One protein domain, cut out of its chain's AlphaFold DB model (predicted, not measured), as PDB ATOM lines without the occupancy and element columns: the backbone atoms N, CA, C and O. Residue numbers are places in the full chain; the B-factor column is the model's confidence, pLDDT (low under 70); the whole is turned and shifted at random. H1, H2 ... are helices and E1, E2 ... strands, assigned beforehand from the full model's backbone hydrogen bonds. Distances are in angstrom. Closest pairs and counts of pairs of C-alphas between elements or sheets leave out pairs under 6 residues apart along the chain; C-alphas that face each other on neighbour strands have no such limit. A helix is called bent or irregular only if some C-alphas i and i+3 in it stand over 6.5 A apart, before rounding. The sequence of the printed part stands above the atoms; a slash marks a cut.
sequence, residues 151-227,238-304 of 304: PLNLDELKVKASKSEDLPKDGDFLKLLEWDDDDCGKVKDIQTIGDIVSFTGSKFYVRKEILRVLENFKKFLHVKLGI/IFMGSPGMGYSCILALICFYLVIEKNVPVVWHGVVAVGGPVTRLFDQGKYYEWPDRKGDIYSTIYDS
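AT A GLANCE: This is residues 151 to 227 and 238 to 304 of the 304 residues of an uncharacterized protein of Phytophthora rubi (UniProt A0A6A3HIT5). A strongly twisted sheet of four strands, E1 E6 E5 E4, has the short helices H1 and H6 over one face and H5 over the other. H5 lies in the middle, between this sheet and the long helix H4, which packs on it with residues 210 to 217 alone; the small strand pair E2 and E3 lies away from the large sheet. The printed part has 144 residues with six named helices and six named strands, in the order H1 E1 H2 E2 H3 E3 H4 H5 E4 E5 E6 H6. Both sheets are antiparallel, and the class is mixed, helices and strands. The whole is compact, with a radius of gyration of the C-alphas of 15.6 A and spans of 45 by 39 by 32 A.

HOW THE PARTS SIT: H1, residues 154 to 159, is on the sheet of E1 (163 to 166), E6 (286 to 291), E5 (276 to 283) and E4 (266 to 272), at a height of 9.4 A; its closest C-alphas to E6 are Lys 158 and Tyr 288, 6.3 A apart. E1 is antiparallel to E6, with N 287 and O 165 2.8 A apart. H2, residues 174 to 177, is irregular, with C-alphas 174 and 177 7.2 A apart. E2 (187 to 189) and E3 (203 to 205) are antiparallel, with N 188 and O 204 2.8 A apart. H3, residues 191 to 197, only grazes the larger sheet with residues 196 to 197. H4, residues 208 to 225, touches H5, residues 247 to 261, at a steep tilt of 41 degrees, the same way; Ile 210 and Ile 250 have the closest C-alphas, 6.7 A. H5 is on the larger sheet at a height of 10.4 A, on the opposite face from H1; Val 259 and Val 266 are its closest C-alphas to E4, 6.3 A. E4, E5 and E6 form a meander, each strand the antiparallel neighbour of the one before, with N 268 and O 280 2.8 A apart and N 281 and O 288 2.9 A. H6, residues 296 to 302, is on the same face as H1 at a height of 9.0 A, completing three layers, helices on both faces of a sheet; its closest C-alphas to E5 are Tyr 298 and Thr 279, 6.0 A. Every O i to N i+4 pair is within hydrogen-bond range in H1, H3, H4, H5 and H6; H2 is too short for one.

IN THESE COORDINATES: H1 begins at C-alpha 154 (27.071, -34.487, -19.514). H4 measures 25.1 A, H5 20.8 A, E5 22.3 A, and E4 and E6 17.1 A each. H6 ends at C-alpha 302 (19.821, -28.121, -12.847).

THE WHOLE: The farthest C-alphas, Pro 151 and Asp 182, are 45.8 A apart. Residues 228 to 237 are not printed; C-alphas 227 and 238 are 22.8 A apart across the cut. Of the links printed whole, none is long. Mean pLDDT of the printed part is 78.2, with 24 residues under 70, among them 223 to 227 and 301 to 304.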
ATOM      1  N   PRO A 151      21.415 -29.755 -25.643       47.06
ATOM      2  CA  PRO A 151      21.223 -30.537 -24.432       47.06
ATOM      3  C   PRO A 151      22.558 -30.583 -23.709       47.06
ATOM      4  O   PRO A 151      23.601 -30.757 -24.348       47.06
ATOM      5  N   LEU A 152      22.526 -30.338 -22.401       57.44
ATOM      6  CA  LEU A 152      23.734 -30.318 -21.603       57.44
ATOM      7  C   LEU A 152      24.501 -31.608 -21.864       57.44
ATOM      8  O   LEU A 152      24.037 -32.697 -21.531       57.44
ATOM      9  N   ASN A 153      25.656 -31.484 -22.511       70.00
ATOM     10  CA  ASN A 153      26.465 -32.643 -22.807       70.00
ATOM     11  C   ASN A 153      27.160 -33.042 -21.504       70.00
ATOM     12  O   ASN A 153      28.207 -32.495 -21.146       70.00
ATOM     13  N   LEU A 154      26.528 -33.956 -20.760       72.94
ATOM     14  CA  LEU A 154      27.071 -34.487 -19.514       72.94
ATOM     15  C   LEU A 154      28.488 -35.027 -19.725       72.94
ATOM     16  O   LEU A 154      29.310 -34.884 -18.826       72.94
ATOM     17  N   ASP A 155      28.818 -35.548 -20.907       79.75
ATOM     18  CA  ASP A 155      30.162 -36.042 -21.207       79.75
ATOM     19  C   ASP A 155      31.185 -34.902 -21.304       79.75
ATOM     20  O   ASP A 155      32.261 -34.986 -20.714       79.75
ATOM     21  N   GLU A 156      30.837 -33.774 -21.931       77.56
ATOM     22  CA  GLU A 156      31.694 -32.576 -21.918       77.56
ATOM     23  C   GLU A 156      31.864 -31.988 -20.517       77.56
ATOM     24  O   GLU A 156      32.914 -31.417 -20.200       77.56
ATOM     25  N   LEU A 157      30.829 -32.091 -19.678       79.88
ATOM     26  CA  LEU A 157      30.899 -31.624 -18.303       79.88
ATOM     27  C   LEU A 157      31.816 -32.525 -17.472       79.88
ATOM     28  O   LEU A 157      32.724 -32.010 -16.816       79.88
ATOM     29  N   LYS A 158      31.637 -33.852 -17.559       86.00
ATOM     30  CA  LYS A 158      32.459 -34.880 -16.896       86.00
ATOM     31  C   LYS A 158      33.948 -34.698 -17.194       86.00
ATOM     32  O   LYS A 158      34.760 -34.780 -16.278       86.00
ATOM     33  N   VAL A 159      34.311 -34.368 -18.438       84.06
ATOM     34  CA  VAL A 159      35.711 -34.113 -18.846       84.06
ATOM     35  C   VAL A 159      36.341 -32.929 -18.102       84.06
ATOM     36  O   VAL A 159      37.550 -32.901 -17.895       84.06
ATOM     37  N   LYS A 160      35.542 -31.946 -17.677       82.19
ATOM     38  CA  LYS A 160      36.022 -30.748 -16.968       82.19
ATOM     39  C   LYS A 160      36.083 -30.927 -15.449       82.19
ATOM     40  O   LYS A 160      36.373 -29.956 -14.750       82.19
ATOM     41  N   ALA A 161      35.748 -32.110 -14.931       88.25
ATOM     42  CA  ALA A 161      35.809 -32.399 -13.502       88.25
ATOM     43  C   ALA A 161      37.243 -32.270 -12.985       88.25
ATOM     44  O   ALA A 161      38.186 -32.750 -13.610       88.25
ATOM     45  N   SER A 162      37.414 -31.629 -11.828       87.44
ATOM     46  CA  SER A 162      38.727 -31.563 -11.174       87.44
ATOM     47  C   SER A 162      39.117 -32.896 -10.550       87.44
ATOM     48  O   SER A 162      40.296 -33.151 -10.322       87.44
ATOM     49  N   LYS A 163      38.122 -33.727 -10.238       88.50
ATOM     50  CA  LYS A 163      38.291 -35.050  -9.653       88.50
ATOM     51  C   LYS A 163      37.250 -35.992 -10.252       88.50
ATOM     52  O   LYS A 163      36.094 -35.610 -10.424       88.50
ATOM     53  N   SER A 164      37.677 -37.206 -10.577       91.81
ATOM     54  CA  SER A 164      36.813 -38.297 -11.018       91.81
ATOM     55  C   SER A 164      37.295 -39.581 -10.363       91.81
ATOM     56  O   SER A 164      38.464 -39.938 -10.494       91.81
ATOM     57  N   GLU A 165      36.405 -40.245  -9.643       89.56
ATOM     58  CA  GLU A 165      36.690 -41.491  -8.942       89.56
ATOM     59  C   GLU A 165      35.513 -42.452  -9.097       89.56
ATOM     60  O   GLU A 165      34.379 -42.053  -9.380       89.56
ATOM     61  N   ASP A 166      35.797 -43.738  -8.938       88.31
ATOM     62  CA  ASP A 166      34.769 -44.766  -8.950       88.31
ATOM     63  C   ASP A 166      33.884 -44.627  -7.705       88.31
ATOM     64  O   ASP A 166      34.365 -44.412  -6.590       88.31
ATOM     65  N   LEU A 167      32.572 -44.770  -7.895       84.44
ATOM     66  CA  LEU A 167      31.687 -45.036  -6.771       84.44
ATOM     67  C   LEU A 167      31.973 -46.449  -6.251       84.44
ATOM     68  O   LEU A 167      32.272 -47.333  -7.057       84.44
ATOM     69  N   PRO A 168      31.879 -46.685  -4.934       77.38
ATOM     70  CA  PRO A 168      31.997 -48.029  -4.375       77.38
ATOM     71  C   PRO A 168      31.035 -49.008  -5.057       77.38
ATOM     72  O   PRO A 168      29.846 -48.730  -5.216       77.38
ATOM     73  N   LYS A 169      31.589 -50.155  -5.456       73.38
ATOM     74  CA  LYS A 169      30.892 -51.238  -6.171       73.38
ATOM     75  C   LYS A 169      30.642 -52.459  -5.284       73.38
ATOM     76  O   LYS A 169      30.039 -53.419  -5.746       73.38
ATOM     77  N   ASP A 170      31.122 -52.431  -4.043       70.44
ATOM     78  CA  ASP A 170      31.039 -53.497  -3.049       70.44
ATOM     79  C   ASP A 170      31.008 -52.928  -1.609       70.44
ATOM     80  O   ASP A 170      31.089 -51.717  -1.383       70.44
ATOM     81  N   GLY A 171      30.832 -53.813  -0.622       68.62
ATOM     82  CA  GLY A 171      30.882 -53.480   0.807       68.62
ATOM     83  C   GLY A 171      29.542 -53.081   1.442       68.62
ATOM     84  O   GLY A 171      28.477 -53.163   0.832       68.62
ATOM     85  N   ASP A 172      29.596 -52.648   2.706       67.56
ATOM     86  CA  ASP A 172      28.411 -52.294   3.515       67.56
ATOM     87  C   ASP A 172      27.625 -51.097   2.960       67.56
ATOM     88  O   ASP A 172      26.458 -50.897   3.291       67.56
ATOM     89  N   PHE A 173      28.242 -50.347   2.048       67.06
ATOM     90  CA  PHE A 173      27.596 -49.318   1.251       67.06
ATOM     91  C   PHE A 173      26.464 -49.874   0.367       67.06
ATOM     92  O   PHE A 173      25.446 -49.217   0.208       67.06
ATOM     93  N   LEU A 174      26.559 -51.103  -0.146       66.50
ATOM     94  CA  LEU A 174      25.449 -51.719  -0.892       66.50
ATOM     95  C   LEU A 174      24.306 -52.181   0.029       66.50
ATOM     96  O   LEU A 174      23.150 -52.232  -0.377       66.50
ATOM     97  N   LYS A 175      24.610 -52.441   1.306       70.25
ATOM     98  CA  LYS A 175      23.640 -52.895   2.319       70.25
ATOM     99  C   LYS A 175      22.847 -51.758   2.960       70.25
ATOM    100  O   LYS A 175      22.040 -51.996   3.855       70.25
ATOM    101  N   LEU A 176      23.050 -50.522   2.499       65.31
ATOM    102  CA  LEU A 176      22.352 -49.297   2.920       65.31
ATOM    103  C   LEU A 176      20.818 -49.404   2.929       65.31
ATOM    104  O   LEU A 176      20.124 -48.565   3.501       65.31
ATOM    105  N   LEU A 177      20.289 -50.409   2.239       64.62
ATOM    106  CA  LEU A 177      18.889 -50.537   1.869       64.62
ATOM    107  C   LEU A 177      18.272 -51.855   2.316       64.62
ATOM    108  O   LEU A 177      17.070 -52.028   2.112       64.62
ATOM    109  N   GLU A 178      19.084 -52.737   2.891       76.81
ATOM    110  CA  GLU A 178      18.674 -54.011   3.479       76.81
ATOM    111  C   GLU A 178      18.288 -53.852   4.952       76.81
ATOM    112  O   GLU A 178      17.895 -54.822   5.586       76.81
ATOM    113  N   TRP A 179      18.392 -52.638   5.504       82.69
ATOM    114  CA  TRP A 179      18.001 -52.382   6.885       82.69
ATOM    115  C   TRP A 179      16.503 -52.576   7.073       82.69
ATOM    116  O   TRP A 179      15.688 -52.046   6.313       82.69
ATOM    117  N   ASP A 180      16.171 -53.271   8.146       85.94
ATOM    118  CA  ASP A 180      14.819 -53.591   8.566       85.94
ATOM    119  C   ASP A 180      14.616 -53.235  10.049       85.94
ATOM    120  O   ASP A 180      15.458 -52.602  10.700       85.94
ATOM    121  N   ASP A 181      13.455 -53.608  10.588       88.19
ATOM    122  CA  ASP A 181      13.113 -53.352  11.987       88.19
ATOM    123  C   ASP A 181      14.130 -53.987  12.967       88.19
ATOM    124  O   ASP A 181      14.320 -53.433  14.054       88.19
ATOM    125  N   ASP A 182      14.852 -55.052  12.588       90.44
ATOM    126  CA  ASP A 182      15.876 -55.682  13.435       90.44
ATOM    127  C   ASP A 182      17.156 -54.843  13.516       90.44
ATOM    128  O   ASP A 182      17.961 -54.995  14.444       90.44
ATOM    129  N   ASP A 183      17.379 -53.939  12.565       87.94
ATOM    130  CA  ASP A 183      18.501 -53.006  12.570       87.94
ATOM    131  C   ASP A 183      18.245 -51.723  13.369       87.94
ATOM    132  O   ASP A 183      19.189 -50.971  13.638       87.94
ATOM    133  N   CYS A 184      17.009 -51.482  13.810       88.81
ATOM    134  CA  CYS A 184      16.675 -50.327  14.635       88.81
ATOM    135  C   CYS A 184      17.517 -50.264  15.920       88.81
ATOM    136  O   CYS A 184      17.692 -51.246  16.638       88.81
ATOM    137  N   GLY A 185      18.022 -49.070  16.236       85.31
ATOM    138  CA  GLY A 185      18.862 -48.831  17.411       85.31
ATOM    139  C   GLY A 185      20.338 -49.186  17.220       85.31
ATOM    140  O   GLY A 185      21.143 -48.943  18.119       85.31
ATOM    141  N   LYS A 186      20.729 -49.717  16.055       88.56
ATOM    142  CA  LYS A 186      22.133 -49.989  15.728       88.56
ATOM    143  C   LYS A 186      22.781 -48.789  15.041       88.56
ATOM    144  O   LYS A 186      22.133 -48.007  14.345       88.56
ATOM    145  N   VAL A 187      24.095 -48.668  15.211       86.56
ATOM    146  CA  VAL A 187      24.928 -47.758  14.419       86.56
ATOM    147  C   VAL A 187      25.557 -48.556  13.284       86.56
ATOM    148  O   VAL A 187      26.204 -49.572  13.529       86.56
ATOM    149  N   LYS A 188      25.372 -48.091  12.051       83.38
ATOM    150  CA  LYS A 188      25.995 -48.638  10.845       83.38
ATOM    151  C   LYS A 188      27.103 -47.685  10.416       83.38
ATOM    152  O   LYS A 188      26.847 -46.498  10.222       83.38
ATOM    153  N   ASP A 189      28.327 -48.186  10.326       84.62
ATOM    154  CA  ASP A 189      29.474 -47.402   9.873       84.62
ATOM    155  C   ASP A 189      29.686 -47.637   8.378       84.62
ATOM    156  O   ASP A 189      29.872 -48.765   7.934       84.62
ATOM    157  N   ILE A 190      29.592 -46.569   7.596       79.88
ATOM    158  CA  ILE A 190      29.644 -46.573   6.138       79.88
ATOM    159  C   ILE A 190      30.663 -45.518   5.745       79.88
ATOM    160  O   ILE A 190      30.333 -44.415   5.295       79.88
ATOM    161  N   GLN A 191      31.927 -45.871   5.976       79.19
ATOM    162  CA  GLN A 191      33.068 -44.987   5.766       79.19
ATOM    163  C   GLN A 191      33.044 -44.353   4.378       79.19
ATOM    164  O   GLN A 191      33.254 -43.152   4.257       79.19
ATOM    165  N   THR A 192      32.632 -45.107   3.360       76.56
ATOM    166  CA  THR A 192      32.588 -44.610   1.990       76.56
ATOM    167  C   THR A 192      31.616 -43.451   1.772       76.56
ATOM    168  O   THR A 192      31.930 -42.544   1.006       76.56
ATOM    169  N   ILE A 193      30.463 -43.410   2.461       77.19
ATOM    170  CA  ILE A 193      29.615 -42.205   2.425       77.19
ATOM    171  C   ILE A 193      30.371 -41.047   3.070       77.19
ATOM    172  O   ILE A 193      30.439 -39.966   2.489       77.19
ATOM    173  N   GLY A 194      30.944 -41.285   4.251       78.12
ATOM    174  CA  GLY A 194      31.728 -40.291   4.979       78.12
ATOM    175  C   GLY A 194      32.830 -39.677   4.116       78.12
ATOM    176  O   GLY A 194      32.936 -38.456   4.060       78.12
ATOM    177  N   ASP A 195      33.572 -40.496   3.379       78.12
ATOM    178  CA  ASP A 195      34.675 -40.055   2.522       78.12
ATOM    179  C   ASP A 195      34.182 -39.256   1.306       78.12
ATOM    180  O   ASP A 195      34.807 -38.272   0.908       78.12
ATOM    181  N   ILE A 196      33.030 -39.635   0.739       76.56
ATOM    182  CA  ILE A 196      32.461 -38.967  -0.436       76.56
ATOM    183  C   ILE A 196      31.798 -37.639  -0.061       76.56
ATOM    184  O   ILE A 196      32.038 -36.629  -0.719       76.56
ATOM    185  N   VAL A 197      30.933 -37.601   0.960       71.56
ATOM    186  CA  VAL A 197      30.152 -36.389   1.273       71.56
ATOM    187  C   VAL A 197      30.778 -35.528   2.369       71.56
ATOM    188  O   VAL A 197      30.503 -34.331   2.414       71.56
ATOM    189  N   SER A 198      31.670 -36.070   3.205       67.12
ATOM    190  CA  SER A 198      32.405 -35.424   4.317       67.12
ATOM    191  C   SER A 198      31.575 -34.846   5.475       67.12
ATOM    192  O   SER A 198      32.071 -34.779   6.595       67.12
ATOM    193  N   PHE A 199      30.319 -34.443   5.253       66.31
ATOM    194  CA  PHE A 199      29.556 -33.650   6.226       66.31
ATOM    195  C   PHE A 199      28.640 -34.463   7.159       66.31
ATOM    196  O   PHE A 199      28.347 -34.011   8.262       66.31
ATOM    197  N   THR A 200      28.184 -35.654   6.756       64.00
ATOM    198  CA  THR A 200      27.331 -36.519   7.600       64.00
ATOM    199  C   THR A 200      28.128 -37.415   8.543       64.00
ATOM    200  O   THR A 200      27.539 -38.075   9.396       64.00
ATOM    201  N   GLY A 201      29.456 -37.470   8.378       73.75
ATOM    202  CA  GLY A 201      30.281 -38.542   8.924       73.75
ATOM    203  C   GLY A 201      29.963 -39.898   8.282       73.75
ATOM    204  O   GLY A 201      29.154 -39.992   7.354       73.75
ATOM    205  N   SER A 202      30.617 -40.946   8.780       78.69
ATOM    206  CA  SER A 202      30.434 -42.325   8.316       78.69
ATOM    207  C   SER A 202      29.380 -43.106   9.106       78.69
ATOM    208  O   SER A 202      28.886 -44.124   8.636       78.69
ATOM    209  N   LYS A 203      29.010 -42.648  10.306       83.06
ATOM    210  CA  LYS A 203      28.180 -43.409  11.249       83.06
ATOM    211  C   LYS A 203      26.714 -43.002  11.181       83.06
ATOM    212  O   LYS A 203      26.354 -41.872  11.503       83.06
ATOM    213  N   PHE A 204      25.858 -43.963  10.857       79.81
ATOM    214  CA  PHE A 204      24.415 -43.802  10.731       79.81
ATOM    215  C   PHE A 204      23.707 -44.557  11.849       79.81
ATOM    216  O   PHE A 204      23.774 -45.780  11.928       79.81
ATOM    217  N   TYR A 205      23.015 -43.833  12.728       83.75
ATOM    218  CA  TYR A 205      22.141 -44.451  13.723       83.75
ATOM    219  C   TYR A 205      20.795 -44.789  13.079       83.75
ATOM    220  O   TYR A 205      20.061 -43.884  12.672       83.75
ATOM    221  N   VAL A 206      20.480 -46.079  12.976       83.12
ATOM    222  CA  VAL A 206      19.263 -46.566  12.321       83.12
ATOM    223  C   VAL A 206      18.074 -46.332  13.247       83.12
ATOM    224  O   VAL A 206      17.935 -46.965  14.294       83.12
ATOM    225  N   ARG A 207      17.204 -45.394  12.862       83.38
ATOM    226  CA  ARG A 207      15.952 -45.099  13.566       83.38
ATOM    227  C   ARG A 207      14.764 -45.619  12.775       83.38
ATOM    228  O   ARG A 207      14.793 -45.611  11.542       83.38
ATOM    229  N   LYS A 208      13.682 -45.957  13.473       84.19
ATOM    230  CA  LYS A 208      12.442 -46.421  12.839       84.19
ATOM    231  C   LYS A 208      11.865 -45.390  11.864       84.19
ATOM    232  O   LYS A 208      11.306 -45.745  10.831       84.19
ATOM    233  N   GLU A 209      12.036 -44.103  12.152       81.94
ATOM    234  CA  GLU A 209      11.625 -43.008  11.275       81.94
ATOM    235  C   GLU A 209      12.421 -42.994   9.968       81.94
ATOM    236  O   GLU A 209      11.840 -42.774   8.909       81.94
ATOM    237  N   ILE A 210      13.729 -43.267  10.029       79.25
ATOM    238  CA  ILE A 210      14.593 -43.324   8.843       79.25
ATOM    239  C   ILE A 210      14.138 -44.470   7.943       79.25
ATOM    240  O   ILE A 210      13.929 -44.249   6.752       79.25
ATOM    241  N   LEU A 211      13.912 -45.657   8.512       81.94
ATOM    242  CA  LEU A 211      13.424 -46.811   7.755       81.94
ATOM    243  C   LEU A 211      12.082 -46.514   7.086       81.94
ATOM    244  O   LEU A 211      11.952 -46.687   5.878       81.94
ATOM    245  N   ARG A 212      11.120 -45.948   7.825       83.88
ATOM    246  CA  ARG A 212       9.811 -45.562   7.271       83.88
ATOM    247  C   ARG A 212       9.915 -44.537   6.143       83.88
ATOM    248  O   ARG A 212       9.198 -44.647   5.151       83.88
ATOM    249  N   VAL A 213      10.782 -43.532   6.280       80.56
ATOM    250  CA  VAL A 213      11.006 -42.534   5.223       80.56
ATOM    251  C   VAL A 213      11.613 -43.192   3.989       80.56
ATOM    252  O   VAL A 213      11.114 -42.973   2.887       80.56
ATOM    253  N   LEU A 214      12.634 -44.034   4.162       79.44
ATOM    254  CA  LEU A 214      13.265 -44.756   3.059       79.44
ATOM    255  C   LEU A 214      12.280 -45.707   2.370       79.44
ATOM    256  O   LEU A 214      12.219 -45.725   1.147       79.44
ATOM    257  N   GLU A 215      11.464 -46.451   3.115       82.94
ATOM    258  CA  GLU A 215      10.414 -47.315   2.564       82.94
ATOM    259  C   GLU A 215       9.381 -46.533   1.751       82.94
ATOM    260  O   GLU A 215       9.049 -46.920   0.629       82.94
ATOM    261  N   ASN A 216       8.874 -45.423   2.292       82.19
ATOM    262  CA  ASN A 216       7.911 -44.576   1.592       82.19
ATOM    263  C   ASN A 216       8.520 -43.967   0.331       82.19
ATOM    264  O   ASN A 216       7.865 -43.924  -0.708       82.19
ATOM    265  N   PHE A 217       9.785 -43.555   0.398       79.00
ATOM    266  CA  PHE A 217      10.503 -43.023  -0.748       79.00
ATOM    267  C   PHE A 217      10.744 -44.096  -1.818       79.00
ATOM    268  O   PHE A 217      10.485 -43.852  -2.992       79.00
ATOM    269  N   LYS A 218      11.133 -45.319  -1.430       77.00
ATOM    270  CA  LYS A 218      11.247 -46.475  -2.337       77.00
ATOM    271  C   LYS A 218       9.915 -46.776  -3.030       77.00
ATOM    272  O   LYS A 218       9.897 -46.954  -4.244       77.00
ATOM    273  N   LYS A 219       8.802 -46.797  -2.286       79.12
ATOM    274  CA  LYS A 219       7.448 -46.995  -2.840       79.12
ATOM    275  C   LYS A 219       7.080 -45.883  -3.819       79.12
ATOM    276  O   LYS A 219       6.649 -46.176  -4.930       79.12
ATOM    277  N   PHE A 220       7.300 -44.627  -3.432       77.75
ATOM    278  CA  PHE A 220       7.074 -43.466  -4.292       77.75
ATOM    279  C   PHE A 220       7.880 -43.573  -5.589       77.75
ATOM    280  O   PHE A 220       7.309 -43.478  -6.670       77.75
ATOM    281  N   LEU A 221       9.184 -43.838  -5.492       72.12
ATOM    282  CA  LEU A 221      10.055 -43.991  -6.650       72.12
ATOM    283  C   LEU A 221       9.683 -45.192  -7.511       72.12
ATOM    284  O   LEU A 221       9.748 -45.084  -8.723       72.12
ATOM    285  N   HIS A 222       9.282 -46.323  -6.932       70.81
ATOM    286  CA  HIS A 222       8.841 -47.480  -7.712       70.81
ATOM    287  C   HIS A 222       7.597 -47.153  -8.546       70.81
ATOM    288  O   HIS A 222       7.558 -47.454  -9.735       70.81
ATOM    289  N   VAL A 223       6.616 -46.473  -7.942       69.69
ATOM    290  CA  VAL A 223       5.406 -46.019  -8.640       69.69
ATOM    291  C   VAL A 223       5.739 -44.962  -9.697       69.69
ATOM    292  O   VAL A 223       5.182 -44.999 -10.786       69.69
ATOM    293  N   LYS A 224       6.640 -44.021  -9.396       65.69
ATOM    294  CA  LYS A 224       6.915 -42.853 -10.248       65.69
ATOM    295  C   LYS A 224       7.940 -43.124 -11.353       65.69
ATOM    296  O   LYS A 224       7.693 -42.738 -12.483       65.69
ATOM    297  N   LEU A 225       9.042 -43.823 -11.070       60.44
ATOM    298  CA  LEU A 225      10.055 -44.209 -12.071       60.44
ATOM    299  C   LEU A 225       9.565 -45.319 -13.016       60.44
ATOM    300  O   LEU A 225      10.161 -45.524 -14.067       60.44
ATOM    301  N   GLY A 226       8.498 -46.042 -12.656       55.47
ATOM    302  CA  GLY A 226       7.831 -47.001 -13.543       55.47
ATOM    303  C   GLY A 226       6.909 -46.356 -14.585       55.47
ATOM    304  O   GLY A 226       6.412 -47.050 -15.469       55.47
ATOM    305  N   ILE A 227       6.669 -45.044 -14.495       51.69
ATOM    306  CA  ILE A 227       5.820 -44.281 -15.411       51.69
ATOM    307  C   ILE A 227       6.750 -43.372 -16.232       51.69
ATOM    308  O   ILE A 227       7.556 -42.638 -15.677       51.69
ATOM    309  N   ILE A 238      10.780 -31.356   0.890       75.62
ATOM    310  CA  ILE A 238      11.334 -30.510   1.945       75.62
ATOM    311  C   ILE A 238      11.444 -31.350   3.216       75.62
ATOM    312  O   ILE A 238      10.438 -31.763   3.792       75.62
ATOM    313  N   PHE A 239      12.675 -31.593   3.663       73.56
ATOM    314  CA  PHE A 239      12.947 -32.201   4.963       73.56
ATOM    315  C   PHE A 239      13.071 -31.095   6.007       73.56
ATOM    316  O   PHE A 239      13.985 -30.276   5.934       73.56
ATOM    317  N   MET A 240      12.153 -31.062   6.973       77.56
ATOM    318  CA  MET A 240      12.120 -30.033   8.012       77.56
ATOM    319  C   MET A 240      12.237 -30.617   9.415       77.56
ATOM    320  O   MET A 240      11.713 -31.691   9.713       77.56
ATOM    321  N   GLY A 241      12.842 -29.818  10.291       75.31
ATOM    322  CA  GLY A 241      12.686 -29.886  11.738       75.31
ATOM    323  C   GLY A 241      13.953 -29.446  12.469       75.31
ATOM    324  O   GLY A 241      14.740 -28.663  11.934       75.31
ATOM    325  N   SER A 242      14.146 -29.915  13.699       76.31
ATOM    326  CA  SER A 242      15.206 -29.415  14.576       76.31
ATOM    327  C   SER A 242      16.621 -29.816  14.121       76.31
ATOM    328  O   SER A 242      16.822 -30.918  13.598       76.31
ATOM    329  N   PRO A 243      17.639 -28.967  14.362       76.94
ATOM    330  CA  PRO A 243      19.038 -29.328  14.137       76.94
ATOM    331  C   PRO A 243      19.422 -30.648  14.825       76.94
ATOM    332  O   PRO A 243      18.963 -30.944  15.926       76.94
ATOM    333  N   GLY A 244      20.273 -31.451  14.178       71.75
ATOM    334  CA  GLY A 244      20.766 -32.721  14.736       71.75
ATOM    335  C   GLY A 244      19.812 -33.919  14.608       71.75
ATOM    336  O   GLY A 244      20.145 -35.018  15.043       71.75
ATOM    337  N   MET A 245      18.654 -33.754  13.965       75.19
ATOM    338  CA  MET A 245      17.663 -34.829  13.797       75.19
ATOM    339  C   MET A 245      17.941 -35.774  12.615       75.19
ATOM    340  O   MET A 245      17.182 -36.711  12.387       75.19
ATOM    341  N   GLY A 246      19.041 -35.567  11.882       74.56
ATOM    342  CA  GLY A 246      19.515 -36.505  10.858       74.56
ATOM    343  C   GLY A 246      18.941 -36.308   9.451       74.56
ATOM    344  O   GLY A 246      19.081 -37.203   8.625       74.56
ATOM    345  N   TYR A 247      18.341 -35.154   9.133       80.12
ATOM    346  CA  TYR A 247      17.795 -34.873   7.789       80.12
ATOM    347  C   TYR A 247      18.850 -34.974   6.688       80.12
ATOM    348  O   TYR A 247      18.636 -35.620   5.671       80.12
ATOM    349  N   SER A 248      20.024 -34.401   6.945       78.12
ATOM    350  CA  SER A 248      21.214 -34.519   6.107       78.12
ATOM    351  C   SER A 248      21.607 -35.967   5.820       78.12
ATOM    352  O   SER A 248      21.955 -36.304   4.691       78.12
ATOM    353  N   CYS A 249      21.527 -36.827   6.839       78.25
ATOM    354  CA  CYS A 249      21.830 -38.244   6.707       78.25
ATOM    355  C   CYS A 249      20.786 -38.926   5.820       78.25
ATOM    356  O   CYS A 249      21.157 -39.613   4.880       78.25
ATOM    357  N   ILE A 250      19.494 -38.683   6.058       80.75
ATOM    358  CA  ILE A 250      18.405 -39.231   5.231       80.75
ATOM    359  C   ILE A 250      18.562 -38.815   3.764       80.75
ATOM    360  O   ILE A 250      18.450 -39.658   2.877       80.75
ATOM    361  N   LEU A 251      18.869 -37.541   3.505       84.12
ATOM    362  CA  LEU A 251      19.102 -37.038   2.154       84.12
ATOM    363  C   LEU A 251      20.280 -37.754   1.481       84.12
ATOM    364  O   LEU A 251      20.154 -38.178   0.337       84.12
ATOM    365  N   ALA A 252      21.392 -37.947   2.199       82.56
ATOM    366  CA  ALA A 252      22.534 -38.706   1.694       82.56
ATOM    367  C   ALA A 252      22.133 -40.134   1.293       82.56
ATOM    368  O   ALA A 252      22.402 -40.549   0.167       82.56
ATOM    369  N   LEU A 253      21.419 -40.847   2.170       81.25
ATOM    370  CA  LEU A 253      20.941 -42.213   1.915       81.25
ATOM    371  C   LEU A 253      20.040 -42.278   0.667       81.25
ATOM    372  O   LEU A 253      20.191 -43.171  -0.164       81.25
ATOM    373  N   ILE A 254      19.140 -41.306   0.507       82.69
ATOM    374  CA  ILE A 254      18.252 -41.188  -0.658       82.69
ATOM    375  C   ILE A 254      19.038 -40.950  -1.953       82.69
ATOM    376  O   ILE A 254      18.774 -41.599  -2.966       82.69
ATOM    377  N   CYS A 255      20.004 -40.032  -1.940       85.00
ATOM    378  CA  CYS A 255      20.828 -39.747  -3.110       85.00
ATOM    379  C   CYS A 255      21.619 -40.981  -3.551       85.00
ATOM    380  O   CYS A 255      21.633 -41.306  -4.734       85.00
ATOM    381  N   PHE A 256      22.218 -41.710  -2.608       81.44
ATOM    382  CA  PHE A 256      22.933 -42.941  -2.932       81.44
ATOM    383  C   PHE A 256      21.998 -44.043  -3.439       81.44
ATOM    384  O   PHE A 256      22.336 -44.702  -4.418       81.44
ATOM    385  N   TYR A 257      20.790 -44.179  -2.878       79.81
ATOM    386  CA  TYR A 257      19.772 -45.099  -3.403       79.81
ATOM    387  C   TYR A 257      19.486 -44.866  -4.892       79.81
ATOM    388  O   TYR A 257      19.465 -45.808  -5.683       79.81
ATOM    389  N   LEU A 258      19.270 -43.607  -5.273       81.75
ATOM    390  CA  LEU A 258      18.966 -43.227  -6.651       81.75
ATOM    391  C   LEU A 258      20.094 -43.610  -7.611       81.75
ATOM    392  O   LEU A 258      19.838 -44.198  -8.661       81.75
ATOM    393  N   VAL A 259      21.335 -43.323  -7.236       83.56
ATOM    394  CA  VAL A 259      22.494 -43.571  -8.100       83.56
ATOM    395  C   VAL A 259      22.788 -45.060  -8.236       83.56
ATOM    396  O   VAL A 259      23.062 -45.524  -9.335       83.56
ATOM    397  N   ILE A 260      22.747 -45.810  -7.136       78.38
ATOM    398  CA  ILE A 260      23.222 -47.199  -7.109       78.38
ATOM    399  C   ILE A 260      22.139 -48.145  -7.616       78.38
ATOM    400  O   ILE A 260      22.363 -48.899  -8.555       78.38
ATOM    401  N   GLU A 261      20.948 -48.083  -7.019       77.06
ATOM    402  CA  GLU A 261      19.886 -49.055  -7.298       77.06
ATOM    403  C   GLU A 261      19.041 -48.685  -8.502       77.06
ATOM    404  O   GLU A 261      18.454 -49.545  -9.158       77.06
ATOM    405  N   LYS A 262      18.891 -47.383  -8.752       76.31
ATOM    406  CA  LYS A 262      18.058 -46.890  -9.848       76.31
ATOM    407  C   LYS A 262      18.869 -46.413 -11.036       76.31
ATOM    408  O   LYS A 262      18.265 -46.151 -12.071       76.31
ATOM    409  N   ASN A 263      20.197 -46.347 -10.911       77.44
ATOM    410  CA  ASN A 263      21.083 -45.802 -11.936       77.44
ATOM    411  C   ASN A 263      20.601 -44.424 -12.430       77.44
ATOM    412  O   ASN A 263      20.653 -44.111 -13.618       77.44
ATOM    413  N   VAL A 264      20.059 -43.624 -11.504       82.12
ATOM    414  CA  VAL A 264      19.577 -42.267 -11.757       82.12
ATOM    415  C   VAL A 264      20.713 -41.302 -11.426       82.12
ATOM    416  O   VAL A 264      21.201 -41.326 -10.293       82.12
ATOM    417  N   PRO A 265      21.126 -40.432 -12.365       84.94
ATOM    418  CA  PRO A 265      22.149 -39.435 -12.092       84.94
ATOM    419  C   PRO A 265      21.720 -38.503 -10.955       84.94
ATOM    420  O   PRO A 265      20.595 -38.000 -10.944       84.94
ATOM    421  N   VAL A 266      22.621 -38.237 -10.010       87.31
ATOM    422  CA  VAL A 266      22.359 -37.312  -8.899       87.31
ATOM    423  C   VAL A 266      23.390 -36.201  -8.885       87.31
ATOM    424  O   VAL A 266      24.595 -36.444  -8.871       87.31
ATOM    425  N   VAL A 267      22.898 -34.967  -8.822       88.12
ATOM    426  CA  VAL A 267      23.722 -33.777  -8.628       88.12
ATOM    427  C   VAL A 267      23.652 -33.356  -7.173       88.12
ATOM    428  O   VAL A 267      22.572 -33.163  -6.617       88.12
ATOM    429  N   TRP A 268      24.815 -33.165  -6.572       87.19
ATOM    430  CA  TRP A 268      24.958 -32.744  -5.192       87.19
ATOM    431  C   TRP A 268      25.772 -31.462  -5.118       87.19
ATOM    432  O   TRP A 268      26.939 -31.449  -5.494       87.19
ATOM    433  N   HIS A 269      25.201 -30.399  -4.562       86.56
ATOM    434  CA  HIS A 269      25.944 -29.186  -4.231       86.56
ATOM    435  C   HIS A 269      26.043 -29.032  -2.715       86.56
ATOM    436  O   HIS A 269      25.039 -29.114  -2.009       86.56
ATOM    437  N   GLY A 270      27.252 -28.835  -2.198       80.38
ATOM    438  CA  GLY A 270      27.470 -28.728  -0.760       80.38
ATOM    439  C   GLY A 270      28.834 -28.156  -0.408       80.38
ATOM    440  O   GLY A 270      29.671 -27.916  -1.272       80.38
ATOM    441  N   VAL A 271      29.062 -27.931   0.881       73.75
ATOM    442  CA  VAL A 271      30.351 -27.459   1.397       73.75
ATOM    443  C   VAL A 271      31.097 -28.648   1.983       73.75
ATOM    444  O   VAL A 271      30.603 -29.289   2.909       73.75
ATOM    445  N   VAL A 272      32.282 -28.945   1.449       69.44
ATOM    446  CA  VAL A 272      33.206 -29.894   2.087       69.44
ATOM    447  C   VAL A 272      33.865 -29.228   3.287       69.44
ATOM    448  O   VAL A 272      34.220 -28.047   3.232       69.44
ATOM    449  N   ALA A 273      34.070 -30.002   4.356       62.16
ATOM    450  CA  ALA A 273      34.696 -29.527   5.593       62.16
ATOM    451  C   ALA A 273      36.070 -28.868   5.351       62.16
ATOM    452  O   ALA A 273      36.449 -27.932   6.051       62.16
ATOM    453  N   VAL A 274      36.786 -29.320   4.316       63.28
ATOM    454  CA  VAL A 274      38.042 -28.739   3.836       63.28
ATOM    455  C   VAL A 274      37.913 -28.531   2.326       63.28
ATOM    456  O   VAL A 274      37.719 -29.496   1.596       63.28
ATOM    457  N   GLY A 275      37.996 -27.285   1.841       64.44
ATOM    458  CA  GLY A 275      38.008 -26.986   0.394       64.44
ATOM    459  C   GLY A 275      36.893 -26.074  -0.132       64.44
ATOM    460  O   GLY A 275      36.965 -25.633  -1.279       64.44
ATOM    461  N   GLY A 276      35.921 -25.695   0.706       77.88
ATOM    462  CA  GLY A 276      34.839 -24.777   0.327       77.88
ATOM    463  C   GLY A 276      33.706 -25.457  -0.460       77.88
ATOM    464  O   GLY A 276      33.584 -26.677  -0.430       77.88
ATOM    465  N   PRO A 277      32.819 -24.690  -1.120       84.56
ATOM    466  CA  PRO A 277      31.695 -25.264  -1.853       84.56
ATOM    467  C   PRO A 277      32.146 -26.078  -3.070       84.56
ATOM    468  O   PRO A 277      32.976 -25.620  -3.862       84.56
ATOM    469  N   VAL A 278      31.557 -27.259  -3.233       87.88
ATOM    470  CA  VAL A 278      31.797 -28.202  -4.325       87.88
ATOM    471  C   VAL A 278      30.473 -28.682  -4.908       87.88
ATOM    472  O   VAL A 278      29.470 -28.819  -4.203       87.88
ATOM    473  N   THR A 279      30.487 -28.959  -6.203       89.25
ATOM    474  CA  THR A 279      29.406 -29.669  -6.885       89.25
ATOM    475  C   THR A 279      29.920 -31.043  -7.276       89.25
ATOM    476  O   THR A 279      31.044 -31.163  -7.759       89.25
ATOM    477  N   ARG A 280      29.111 -32.074  -7.047       89.62
ATOM    478  CA  ARG A 280      29.373 -33.454  -7.436       89.62
ATOM    479  C   ARG A 280      28.268 -33.965  -8.337       89.62
ATOM    480  O   ARG A 280      27.098 -33.680  -8.101       89.62
ATOM    481  N   LEU A 281      28.646 -34.734  -9.345       90.75
ATOM    482  CA  LEU A 281      27.739 -35.514 -10.172       90.75
ATOM    483  C   LEU A 281      28.050 -36.983  -9.929       90.75
ATOM    484  O   LEU A 281      29.175 -37.422 -10.157       90.75
ATOM    485  N   PHE A 282      27.049 -37.720  -9.484       89.31
ATOM    486  CA  PHE A 282      27.080 -39.163  -9.350       89.31
ATOM    487  C   PHE A 282      26.385 -39.764 -10.563       89.31
ATOM    488  O   PHE A 282      25.181 -39.573 -10.732       89.31
ATOM    489  N   ASP A 283      27.141 -40.432 -11.428       88.56
ATOM    490  CA  ASP A 283      26.612 -40.959 -12.682       88.56
ATOM    491  C   ASP A 283      27.453 -42.135 -13.188       88.56
ATOM    492  O   ASP A 283      28.684 -42.115 -13.102       88.56
ATOM    493  N   GLN A 284      26.785 -43.156 -13.733       83.81
ATOM    494  CA  GLN A 284      27.413 -44.325 -14.367       83.81
ATOM    495  C   GLN A 284      28.500 -44.998 -13.503       83.81
ATOM    496  O   GLN A 284      29.571 -45.366 -13.989       83.81
ATOM    497  N   GLY A 285      28.246 -45.141 -12.198       84.94
ATOM    498  CA  GLY A 285      29.174 -45.795 -11.267       84.94
ATOM    499  C   GLY A 285      30.439 -44.991 -10.952       84.94
ATOM    500  O   GLY A 285      31.394 -45.546 -10.409       84.94
ATOM    501  N   LYS A 286      30.459 -43.695 -11.274       89.69
ATOM    502  CA  LYS A 286      31.527 -42.758 -10.919       89.69
ATOM    503  C   LYS A 286      30.962 -41.532 -10.228       89.69
ATOM    504  O   LYS A 286      29.780 -41.208 -10.363       89.69
ATOM    505  N   TYR A 287      31.828 -40.825  -9.518       90.38
ATOM    506  CA  TYR A 287      31.546 -39.469  -9.096       90.38
ATOM    507  C   TYR A 287      32.555 -38.498  -9.698       90.38
ATOM    508  O   TYR A 287      33.750 -38.775  -9.798       90.38
ATOM    509  N   TYR A 288      32.034 -37.357 -10.121       91.06
ATOM    510  CA  TYR A 288      32.768 -36.251 -10.714       91.06
ATOM    511  C   TYR A 288      32.600 -35.047  -9.802       91.06
ATOM    512  O   TYR A 288      31.497 -34.810  -9.318       91.06
ATOM    513  N   GLU A 289      33.663 -34.294  -9.554       91.00
ATOM    514  CA  GLU A 289      33.639 -33.161  -8.630       91.00
ATOM    515  C   GLU A 289      34.245 -31.909  -9.269       91.00
ATOM    516  O   GLU A 289      35.217 -31.983 -10.027       91.00
ATOM    517  N   TRP A 290      33.667 -30.756  -8.926       90.12
ATOM    518  CA  TRP A 290      34.146 -29.428  -9.295       90.12
ATOM    519  C   TRP A 290      34.150 -28.508  -8.067       90.12
ATOM    520  O   TRP A 290      33.159 -28.481  -7.326       90.12
ATOM    521  N   PRO A 291      35.184 -27.669  -7.878       88.62
ATOM    522  CA  PRO A 291      35.109 -26.539  -6.968       88.62
ATOM    523  C   PRO A 291      34.055 -25.575  -7.501       88.62
ATOM    524  O   PRO A 291      34.169 -25.075  -8.620       88.62
ATOM    525  N   ASP A 292      33.032 -25.291  -6.703       85.00
ATOM    526  CA  ASP A 292      31.865 -24.557  -7.179       85.00
ATOM    527  C   ASP A 292      31.420 -23.490  -6.185       85.00
ATOM    528  O   ASP A 292      30.308 -23.482  -5.671       85.00
ATOM    529  N   ARG A 293      32.308 -22.529  -5.921       79.81
ATOM    530  CA  ARG A 293      32.087 -21.467  -4.923       79.81
ATOM    531  C   ARG A 293      30.812 -20.642  -5.129       79.81
ATOM    532  O   ARG A 293      30.401 -19.949  -4.205       79.81
ATOM    533  N   LYS A 294      30.255 -20.629  -6.342       77.06
ATOM    534  CA  LYS A 294      29.099 -19.802  -6.723       77.06
ATOM    535  C   LYS A 294      27.873 -20.623  -7.131       77.06
ATOM    536  O   LYS A 294      26.860 -20.011  -7.457       77.06
ATOM    537  N   GLY A 295      27.957 -21.957  -7.123       78.25
ATOM    538  CA  GLY A 295      26.900 -22.827  -7.646       78.25
ATOM    539  C   GLY A 295      26.725 -22.717  -9.167       78.25
ATOM    540  O   GLY A 295      25.639 -22.990  -9.682       78.25
ATOM    541  N   ASP A 296      27.753 -22.258  -9.889       77.19
ATOM    542  CA  ASP A 296      27.714 -22.054 -11.339       77.19
ATOM    543  C   ASP A 296      27.612 -23.418 -12.059       77.19
ATOM    544  O   ASP A 296      26.840 -23.553 -13.014       77.19
ATOM    545  N   ILE A 297      28.330 -24.442 -11.576       80.62
ATOM    546  CA  ILE A 297      28.257 -25.809 -12.123       80.62
ATOM    547  C   ILE A 297      26.915 -26.440 -11.760       80.62
ATOM    548  O   ILE A 297      26.237 -26.964 -12.639       80.62
ATOM    549  N   TYR A 298      26.487 -26.317 -10.502       79.56
ATOM    550  CA  TYR A 298      25.186 -26.821 -10.051       79.56
ATOM    551  C   TYR A 298      24.031 -26.273 -10.898       79.56
ATOM    552  O   TYR A 298      23.217 -27.037 -11.412       79.56
ATOM    553  N   SER A 299      24.008 -24.954 -11.116       74.00
ATOM    554  CA  SER A 299      22.973 -24.293 -11.923       74.00
ATOM    555  C   SER A 299      22.968 -24.778 -13.369       74.00
ATOM    556  O   SER A 299      21.920 -24.849 -13.997       74.00
ATOM    557  N   THR A 300      24.144 -25.105 -13.905       72.19
ATOM    558  CA  THR A 300      24.282 -25.587 -15.278       72.19
ATOM    559  C   THR A 300      23.646 -26.971 -15.447       72.19
ATOM    560  O   THR A 300      23.034 -27.215 -16.478       72.19
ATOM    561  N   ILE A 301      23.739 -27.848 -14.439       68.06
ATOM    562  CA  ILE A 301      23.134 -29.192 -14.482       68.06
ATOM    563  C   ILE A 301      21.648 -29.176 -14.093       68.06
ATOM    564  O   ILE A 301      20.874 -29.993 -14.567       68.06
ATOM    565  N   TYR A 302      21.229 -28.250 -13.229       57.75
ATOM    566  CA  TYR A 302      19.821 -28.121 -12.847       57.75
ATOM    567  C   TYR A 302      18.933 -27.603 -13.993       57.75
ATOM    568  O   TYR A 302      17.783 -28.015 -14.115       57.75
ATOM    569  N   ASP A 303      19.462 -26.705 -14.829       51.34
ATOM    570  CA  ASP A 303      18.716 -26.059 -15.918       51.34
ATOM    571  C   ASP A 303      18.633 -26.927 -17.211       51.34
ATOM    572  O   ASP A 303      18.133 -26.439 -18.228       51.34
ATOM    573  N   SER A 304      19.110 -28.187 -17.200       50.16
ATOM    574  CA  SER A 304      19.098 -29.138 -18.339       50.16
ATOM    575  C   SER A 304      17.977 -30.179 -18.258       50.16
ATOM    576  O   SER A 304      17.224 -30.379 -19.246       50.16
TER     577      SER A 304